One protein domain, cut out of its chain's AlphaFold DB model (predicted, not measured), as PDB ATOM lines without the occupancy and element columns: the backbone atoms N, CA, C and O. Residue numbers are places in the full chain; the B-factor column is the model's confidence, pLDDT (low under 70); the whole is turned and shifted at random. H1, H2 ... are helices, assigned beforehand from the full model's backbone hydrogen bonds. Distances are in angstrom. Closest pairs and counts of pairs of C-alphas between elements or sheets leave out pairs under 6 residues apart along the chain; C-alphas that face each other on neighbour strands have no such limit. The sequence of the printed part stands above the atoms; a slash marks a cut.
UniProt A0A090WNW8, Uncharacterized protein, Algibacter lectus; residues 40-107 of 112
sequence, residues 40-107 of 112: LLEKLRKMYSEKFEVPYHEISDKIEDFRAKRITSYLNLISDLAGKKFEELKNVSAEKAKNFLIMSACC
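AT A GLANCE: This is residues 40 to 107 of the 112 residues of an uncharacterized protein of Algibacter lectus (UniProt A0A090WNW8). One long helix, H2, has a short helix, H1, packed beside its first half, and the link between them, residues 52 to 65, folds back to the start of H2. The rest of H2 sticks out as a long arm, residues 82 to 107, of which 82 to 105 belong to H2. The printed part has 68 residues, with two named helices in the order H1, H2 and no named strand, class all helix. It is extended, with a radius of gyration of the C-alphas of 19.2 A and spans of 67 by 17 by 16 A.

IN THESE COORDINATES: H1, residues 40 to 51, begins at C-alpha 40 (136.904, 291.482, 289.924) and is 16.4 A long. H2, residues 66 to 105, is 58.5 A long and ends at C-alpha 105 (104.493, 308.675, 251.883).

HOW THE PARTS SIT: H1 touches H2 with residues 41 to 45 alone, and H2 touches H1 with residues 70 to 77 alone. The closest C-alphas, of Arg 45 and Tyr 74, are 5.7 A apart. They run the same way at a steep tilt of 37 degrees, only just past shallow. In H1 every O i to N i+4 pair is within hydrogen-bond range, in H2 35 of 36.

THE WHOLE: The two farthest C-alphas, of Lys 62 and Cys 107, are 66.7 A apart. The printed part has no cut, and the link H1 to H2 is long, 14 residues. Mean pLDDT of the printed part is 86.8; residues 96 to 97 and 100 to 107 are under 70.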
ATOM      1  N   LEU A  40     137.683 290.353 290.421       92.75
ATOM      2  CA  LEU A  40     136.904 291.482 289.924       92.75
ATOM      3  C   LEU A  40     136.263 291.167 288.567       92.75
ATOM      4  O   LEU A  40     135.076 291.444 288.387       92.75
ATOM      5  N   LEU A  41     137.008 290.557 287.640       93.62
ATOM      6  CA  LEU A  41     136.476 290.152 286.334       93.62
ATOM      7  C   LEU A  41     135.332 289.146 286.474       93.62
ATOM      8  O   LEU A  41     134.311 289.298 285.811       93.62
ATOM      9  N   GLU A  42     135.456 288.171 287.375       94.38
ATOM     10  CA  GLU A  42     134.401 287.184 287.621       94.38
ATOM     11  C   GLU A  42     133.143 287.821 288.233       94.38
ATOM     12  O   GLU A  42     132.025 287.550 287.790       94.38
ATOM     13  N   LYS A  43     133.305 288.751 289.186       93.81
ATOM     14  CA  LYS A  43     132.184 289.527 289.750       93.81
ATOM     15  C   LYS A  43     131.481 290.379 288.693       93.81
ATOM     16  O   LYS A  43     130.252 290.429 288.661       93.81
ATOM     17  N   LEU A  44     132.247 291.038 287.824       93.69
ATOM     18  CA  LEU A  44     131.697 291.819 286.715       93.69
ATOM     19  C   LEU A  44     131.000 290.919 285.695       93.69
ATOM     20  O   LEU A  44     129.917 291.263 285.231       93.69
ATOM     21  N   ARG A  45     131.578 289.755 285.385       94.94
ATOM     22  CA  ARG A  45     130.969 288.755 284.505       94.94
ATOM     23  C   ARG A  45     129.620 288.304 285.048       94.94
ATOM     24  O   ARG A  45     128.656 288.319 284.296       94.94
ATOM     25  N   LYS A  46     129.527 287.997 286.348       95.75
ATOM     26  CA  LYS A  46     128.260 287.653 287.010       95.75
ATOM     27  C   LYS A  46     127.215 288.755 286.847       95.75
ATOM     28  O   LYS A  46     126.129 288.494 286.344       95.75
ATOM     29  N   MET A  47     127.571 289.990 287.201       95.25
ATOM     30  CA  MET A  47     126.676 291.145 287.087       95.25
ATOM     31  C   MET A  47     126.178 291.349 285.648       95.25
ATOM     32  O   MET A  47     125.003 291.630 285.421       95.25
ATOM     33  N   TYR A  48     127.069 291.208 284.663       95.44
ATOM     34  CA  TYR A  48     126.721 291.387 283.259       95.44
ATOM     35  C   TYR A  48     125.893 290.238 282.697       95.44
ATOM     36  O   TYR A  48     124.950 290.486 281.948       95.44
ATOM     37  N   SER A  49     126.204 289.006 283.079       95.31
ATOM     38  CA  SER A  49     125.399 287.845 282.726       95.31
ATOM     39  C   SER A  49     123.981 287.950 283.283       95.31
ATOM     40  O   SER A  49     123.038 287.706 282.542       95.31
ATOM     41  N   GLU A  50     123.813 288.391 284.533       95.25
ATOM     42  CA  GLU A  50     122.491 288.659 285.119       95.25
ATOM     43  C   GLU A  50     121.759 289.777 284.364       95.25
ATOM     44  O   GLU A  50     120.594 289.631 284.005       95.25
ATOM     45  N   LYS A  51     122.452 290.882 284.057       94.81
ATOM     46  CA  LYS A  51     121.869 292.042 283.368       94.81
ATOM     47  C   LYS A  51     121.404 291.751 281.939       94.81
ATOM     48  O   LYS A  51     120.445 292.367 281.481       94.81
ATOM     49  N   PHE A  52     122.121 290.896 281.218       93.94
ATOM     50  CA  PHE A  52     121.857 290.579 279.811       93.94
ATOM     51  C   PHE A  52     121.267 289.176 279.615       93.94
ATOM     52  O   PHE A  52     121.238 288.691 278.484       93.94
ATOM     53  N   GLU A  53     120.835 288.529 280.702       94.12
ATOM     54  CA  GLU A  53     120.225 287.193 280.708       94.12
ATOM     55  C   GLU A  53     121.083 286.133 279.987       94.12
ATOM     56  O   GLU A  53     120.591 285.239 279.299       94.12
ATOM     57  N   VAL A  54     122.407 286.234 280.137       93.81
ATOM     58  CA  VAL A  54     123.373 285.298 279.549       93.81
ATOM     59  C   VAL A  54     123.660 284.174 280.549       93.81
ATOM     60  O   VAL A  54     123.876 284.465 281.729       93.81
ATOM     61  N   PRO A  55     123.739 282.899 280.117       93.00
ATOM     62  CA  PRO A  55     124.103 281.797 280.999       93.00
ATOM     63  C   PRO A  55     125.414 282.062 281.747       93.00
ATOM     64  O   PRO A  55     126.443 282.379 281.146       93.00
ATOM     65  N   TYR A  56     125.378 281.900 283.067       94.00
ATOM     66  CA  TYR A  56     126.525 282.093 283.943       94.00
ATOM     67  C   TYR A  56     126.817 280.818 284.728       94.00
ATOM     68  O   TYR A  56     125.977 280.330 285.482       94.00
ATOM     69  N   HIS A  57     128.035 280.308 284.579       92.38
ATOM     70  CA  HIS A  57     128.593 279.279 285.445       92.38
ATOM     71  C   HIS A  57     129.834 279.832 286.135       92.38
ATOM     72  O   HIS A  57     130.739 280.307 285.449       92.38
ATOM     73  N   GLU A  58     129.860 279.812 287.465       92.38
ATOM     74  CA  GLU A  58     130.974 280.332 288.258       92.38
ATOM     75  C   GLU A  58     132.222 279.460 288.094       92.38
ATOM     76  O   GLU A  58     132.160 278.234 288.165       92.38
ATOM     77  N   ILE A  59     133.373 280.099 287.892       92.62
ATOM     78  CA  ILE A  59     134.659 279.414 287.782       92.62
ATOM     79  C   ILE A  59     135.329 279.466 289.153       92.62
ATOM     80  O   ILE A  59     135.836 280.511 289.561       92.62
ATOM     81  N   SER A  60     135.348 278.341 289.868       90.94
ATOM     82  CA  SER A  60     136.051 278.218 291.154       90.94
ATOM     83  C   SER A  60     137.573 278.170 290.968       90.94
ATOM     84  O   SER A  60     138.094 277.698 289.962       90.94
ATOM     85  N   ASP A  61     138.273 278.636 291.996       90.06
ATOM     86  CA  ASP A  61     139.718 278.531 292.225       90.06
ATOM     87  C   ASP A  61     140.257 277.090 292.304       90.06
ATOM     88  O   ASP A  61     141.460 276.874 292.195       90.06
ATOM     89  N   LYS A  62     139.382 276.090 292.456       90.62
ATOM     90  CA  LYS A  62     139.750 274.664 292.524       90.62
ATOM     91  C   LYS A  62     140.033 274.027 291.161       90.62
ATOM     92  O   LYS A  62     140.382 272.852 291.096       90.62
ATOM     93  N   ILE A  63     139.820 274.768 290.077       91.38
ATOM     94  CA  ILE A  63     139.977 274.285 288.706       91.38
ATOM     95  C   ILE A  63     141.372 274.671 288.204       91.38
ATOM     96  O   ILE A  63     141.832 275.790 288.418       91.38
ATOM     97  N   GLU A  64     142.030 273.767 287.481       92.19
ATOM     98  CA  GLU A  64     143.284 274.075 286.789       92.19
ATOM     99  C   GLU A  64     143.100 275.259 285.821       92.19
ATOM    100  O   GLU A  64     142.097 275.339 285.096       92.19
ATOM    101  N   ASP A  65     144.048 276.197 285.847       92.62
ATOM    102  CA  ASP A  65     144.024 277.449 285.084       92.62
ATOM    103  C   ASP A  65     142.759 278.305 285.277       92.62
ATOM    104  O   ASP A  65     142.315 279.008 284.361       92.62
ATOM    105  N   PHE A  66     142.177 278.299 286.486       93.69
ATOM    106  CA  PHE A  66     140.985 279.097 286.808       93.69
ATOM    107  C   PHE A  66     141.129 280.573 286.402       93.69
ATOM    108  O   PHE A  66     140.186 281.160 285.871       93.69
ATOM    109  N   ARG A  67     142.320 281.165 286.581       94.19
ATOM    110  CA  ARG A  67     142.591 282.570 286.248       94.19
ATOM    111  C   ARG A  67     142.441 282.841 284.750       94.19
ATOM    112  O   ARG A  67     141.745 283.777 284.361       94.19
ATOM    113  N   ALA A  68     143.068 282.018 283.909       94.62
ATOM    114  CA  ALA A  68     142.987 282.163 282.458       94.62
ATOM    115  C   ALA A  68     141.557 281.916 281.958       94.62
ATOM    116  O   ALA A  68     141.063 282.658 281.106       94.62
ATOM    117  N   LYS A  69     140.861 280.932 282.541       95.38
ATOM    118  CA  LYS A  69     139.457 280.637 282.232       95.38
ATOM    119  C   LYS A  69     138.541 281.817 282.565       95.38
ATOM    120  O   LYS A  69     137.782 282.231 281.696       95.38
ATOM    121  N   ARG A  70     138.663 282.420 283.755       95.31
ATOM    122  CA  ARG A  70     137.898 283.621 284.155       95.31
ATOM    123  C   ARG A  70     138.111 284.782 283.192       95.31
ATOM    124  O   ARG A  70     137.141 285.354 282.697       95.31
ATOM    125  N   ILE A  71     139.374 285.092 282.887       95.31
ATOM    126  CA  ILE A  71     139.730 286.170 281.956       95.31
ATOM    127  C   ILE A  71     139.121 285.906 280.575       95.31
ATOM    128  O   ILE A  71     138.449 286.774 280.026       95.31
ATOM    129  N   THR A  72     139.303 284.701 280.036       95.62
ATOM    130  CA  THR A  72     138.798 284.331 278.706       95.62
ATOM    131  C   THR A  72     137.273 284.406 278.654       95.62
ATOM    132  O   THR A  72     136.717 285.026 277.751       95.62
ATOM    133  N   SER A  73     136.578 283.843 279.646       95.62
ATOM    134  CA  SER A  73     135.116 283.893 279.721       95.62
ATOM    135  C   SER A  73     134.583 285.321 279.813       95.62
ATOM    136  O   SER A  73     133.565 285.628 279.198       95.62
ATOM    137  N   TYR A  74     135.263 286.203 280.548       95.50
ATOM    138  CA  TYR A  74     134.904 287.618 280.597       95.50
ATOM    139  C   TYR A  74     135.123 288.317 279.246       95.50
ATOM    140  O   TYR A  74     134.223 288.997 278.760       95.50
ATOM    141  N   LEU A  75     136.288 288.135 278.616       95.69
ATOM    142  CA  LEU A  75     136.602 288.767 277.329       95.69
ATOM    143  C   LEU A  75     135.639 288.323 276.221       95.69
ATOM    144  O   LEU A  75     135.184 289.164 275.446       95.69
ATOM    145  N   ASN A  76     135.267 287.041 276.196       95.88
ATOM    146  CA  ASN A  76     134.262 286.519 275.268       95.88
ATOM    147  C   ASN A  76     132.901 287.193 275.487       95.88
ATOM    148  O   ASN A  76     132.308 287.692 274.534       95.88
ATOM    149  N   LEU A  77     132.449 287.301 276.745       95.44
ATOM    150  CA  LEU A  77     131.197 287.987 277.076       95.44
ATOM    151  C   LEU A  77     131.202 289.444 276.584       95.44
ATOM    152  O   LEU A  77     130.229 289.896 275.985       95.44
ATOM    153  N   ILE A  78     132.287 290.185 276.824       95.00
ATOM    154  CA  ILE A  78     132.399 291.579 276.374       95.00
ATOM    155  C   ILE A  78     132.417 291.677 274.849       95.00
ATOM    156  O   ILE A  78     131.738 292.547 274.307       95.00
ATOM    157  N   SER A  79     133.143 290.791 274.163       94.56
ATOM    158  CA  SER A  79     133.187 290.740 272.698       94.56
ATOM    159  C   SER A  79     131.790 290.528 272.106       94.56
ATOM    160  O   SER A  79     131.363 291.287 271.234       94.56
ATOM    161  N   ASP A  80     131.042 289.557 272.632       95.00
ATOM    162  CA  ASP A  80     129.691 289.245 272.163       95.00
ATOM    163  C   ASP A  80     128.727 290.415 272.391       95.00
ATOM    164  O   ASP A  80     127.971 290.802 271.496       95.00
ATOM    165  N   LEU A  81     128.757 291.019 273.584       94.81
ATOM    166  CA  LEU A  81     127.894 292.155 273.912       94.81
ATOM    167  C   LEU A  81     128.256 293.415 273.113       94.81
ATOM    168  O   LEU A  81     127.361 294.160 272.710       94.81
ATOM    169  N   ALA A  82     129.542 293.662 272.863       93.81
ATOM    170  CA  ALA A  82     129.992 294.774 272.031       93.81
ATOM    171  C   ALA A  82     129.516 294.614 270.580       93.81
ATOM    172  O   ALA A  82     129.003 295.573 270.001       93.81
ATOM    173  N   GLY A  83     129.608 293.399 270.026       93.50
ATOM    174  CA  GLY A  83     129.088 293.081 268.696       93.50
ATOM    175  C   GLY A  83     127.576 293.295 268.591       93.50
ATOM    176  O   GLY A  83     127.111 293.949 267.658       93.50
ATOM    177  N   LYS A  84     126.808 292.834 269.589       93.38
ATOM    178  CA  LYS A  84     125.353 293.067 269.650       93.38
ATOM    179  C   LYS A  84     125.009 294.557 269.631       93.38
ATOM    180  O   LYS A  84     124.224 294.986 268.791       93.38
ATOM    181  N   LYS A  85     125.653 295.360 270.484       92.75
ATOM    182  CA  LYS A  85     125.440 296.817 270.523       92.75
ATOM    183  C   LYS A  85     125.811 297.510 269.216       92.75
ATOM    184  O   LYS A  85     125.147 298.461 268.811       92.75
ATOM    185  N   PHE A  86     126.876 297.056 268.561       92.69
ATOM    186  CA  PHE A  86     127.278 297.598 267.269       92.69
ATOM    187  C   PHE A  86     126.211 297.347 266.192       92.69
ATOM    188  O   PHE A  86     125.826 298.274 265.475       92.69
ATOM    189  N   GLU A  87     125.676 296.126 266.115       91.69
ATOM    190  CA  GLU A  87     124.594 295.808 265.179       91.69
ATOM    191  C   GLU A  87     123.293 296.550 265.521       91.69
ATOM    192  O   GLU A  87     122.631 297.074 264.625       91.69
ATOM    193  N   GLU A  88     122.949 296.688 266.805       91.00
ATOM    194  CA  GLU A  88     121.828 297.527 267.254       91.00
ATOM    195  C   GLU A  88     121.979 298.976 266.764       91.00
ATOM    196  O   GLU A  88     121.059 299.530 266.158       91.00
ATOM    197  N   LEU A  89     123.159 299.578 266.944       90.12
ATOM    198  CA  LEU A  89     123.443 300.950 266.515       90.12
ATOM    199  C   LEU A  89     123.323 301.120 264.993       90.12
ATOM    200  O   LEU A  89     122.777 302.117 264.503       90.12
ATOM    201  N   LYS A  90     123.791 300.132 264.230       88.50
ATOM    202  CA  LYS A  90     123.672 300.106 262.769       88.50
ATOM    203  C   LYS A  90     122.210 300.007 262.319       88.50
ATOM    204  O   LYS A  90     121.799 300.730 261.407       88.50
ATOM    205  N   ASN A  91     121.409 299.183 262.992       88.38
ATOM    206  CA  ASN A  91     119.995 298.980 262.670       88.38
ATOM    207  C   ASN A  91     119.124 300.203 262.991       88.38
ATOM    208  O   ASN A  91     118.244 300.532 262.197       88.38
ATOM    209  N   VAL A  92     119.413 300.949 264.065       83.19
ATOM    210  CA  VAL A  92     118.704 302.208 264.388       83.19
ATOM    211  C   VAL A  92     118.755 303.205 263.224       83.19
ATOM    212  O   VAL A  92     117.763 303.877 262.929       83.19
ATOM    213  N   SER A  93     119.892 303.294 262.531       72.75
ATOM    214  CA  SER A  93     120.037 304.175 261.365       72.75
ATOM    215  C   SER A  93     119.178 303.705 260.185       72.75
ATOM    216  O   SER A  93     118.557 304.524 259.504       72.75
ATOM    217  N   ALA A  94     119.082 302.389 259.975       73.56
ATOM    218  CA  ALA A  94     118.261 301.801 258.920       73.56
ATOM    219  C   ALA A  94     116.755 301.957 259.194       73.56
ATOM    220  O   ALA A  94     115.989 302.265 258.280       73.56
ATOM    221  N   GLU A  95     116.315 301.786 260.441       71.88
ATOM    222  CA  GLU A  95     114.909 301.962 260.818       71.88
ATOM    223  C   GLU A  95     114.467 303.423 260.769       71.88
ATOM    224  O   GLU A  95     113.396 303.718 260.237       71.88
ATOM    225  N   LYS A  96     115.303 304.366 261.226       68.88
ATOM    226  CA  LYS A  96     115.015 305.801 261.067       68.88
ATOM    227  C   LYS A  96     114.887 306.202 259.600       68.88
ATOM    228  O   LYS A  96     113.985 306.969 259.271       68.88
ATOM    229  N   ALA A  97     115.732 305.665 258.720       66.38
ATOM    230  CA  ALA A  97     115.620 305.908 257.284       66.38
ATOM    231  C   ALA A  97     114.292 305.377 256.716       66.38
ATOM    232  O   ALA A  97     113.613 306.084 255.972       66.38
ATOM    233  N   LYS A  98     113.865 304.173 257.122       71.62
ATOM    234  CA  LYS A  98     112.559 303.610 256.735       71.62
ATOM    235  C   LYS A  98     111.388 304.442 257.266       71.62
ATOM    236  O   LYS A  98     110.480 304.754 256.502       71.62
ATOM    237  N   ASN A  99     111.425 304.865 258.529       73.12
ATOM    238  CA  ASN A  99     110.380 305.710 259.114       73.12
ATOM    239  C   ASN A  99     110.293 307.087 258.445       73.12
ATOM    240  O   ASN A  99     109.193 307.607 258.277       73.12
ATOM    241  N   PHE A 100     111.417 307.664 258.014       62.56
ATOM    242  CA  PHE A 100     111.414 308.916 257.256       62.56
ATOM    243  C   PHE A 100     110.738 308.753 255.883       62.56
ATOM    244  O   PHE A 100     109.941 309.601 255.480       62.56
ATOM    245  N   LEU A 101     110.981 307.630 255.196       60.19
ATOM    246  CA  LEU A 101     110.302 307.302 253.939       60.19
ATOM    247  C   LEU A 101     108.792 307.104 254.141       60.19
ATOM    248  O   LEU A 101     108.000 307.645 253.370       60.19
ATOM    249  N   ILE A 102     108.382 306.413 255.208       61.91
ATOM    250  CA  ILE A 102     106.962 306.224 255.548       61.91
ATOM    251  C   ILE A 102     106.291 307.571 255.866       61.91
ATOM    252  O   ILE A 102     105.187 307.825 255.391       61.91
ATOM    253  N   MET A 103     106.968 308.470 256.590       56.31
ATOM    254  CA  MET A 103     106.461 309.819 256.875       56.31
ATOM    255  C   MET A 103     106.259 310.642 255.592       56.31
ATOM    256  O   MET A 103     105.265 311.354 255.468       56.31
ATOM    257  N   SER A 104     107.166 310.514 254.615       57.81
ATOM    258  CA  SER A 104     107.037 311.187 253.313       57.81
ATOM    259  C   SER A 104     105.899 310.624 252.452       57.81
ATOM    260  O   SER A 104     105.261 311.371 251.716       57.81
ATOM    261  N   ALA A 105     105.597 309.328 252.585       57.34
ATOM    262  CA  ALA A 105     104.493 308.675 251.883       57.34
ATOM    263  C   ALA A 105     103.125 308.935 252.545       57.34
ATOM    264  O   ALA A 105     102.103 308.926 251.865       57.34
ATOM    265  N   CYS A 106     103.099 309.199 253.856       50.50
ATOM    266  CA  CYS A 106     101.887 309.518 254.618       50.50
ATOM    267  C   CYS A 106     101.520 311.016 254.590       50.50
ATOM    268  O   CYS A 106     100.570 311.424 255.253       50.50
ATOM    269  N   CYS A 107     102.224 311.835 253.799       48.19
ATOM    270  CA  CYS A 107     101.828 313.210 253.495       48.19
ATOM    271  C   CYS A 107     101.179 313.326 252.099       48.19
ATOM    272  O   CYS A 107     101.732 313.985 251.216       48.19
TER     273      CYS A 107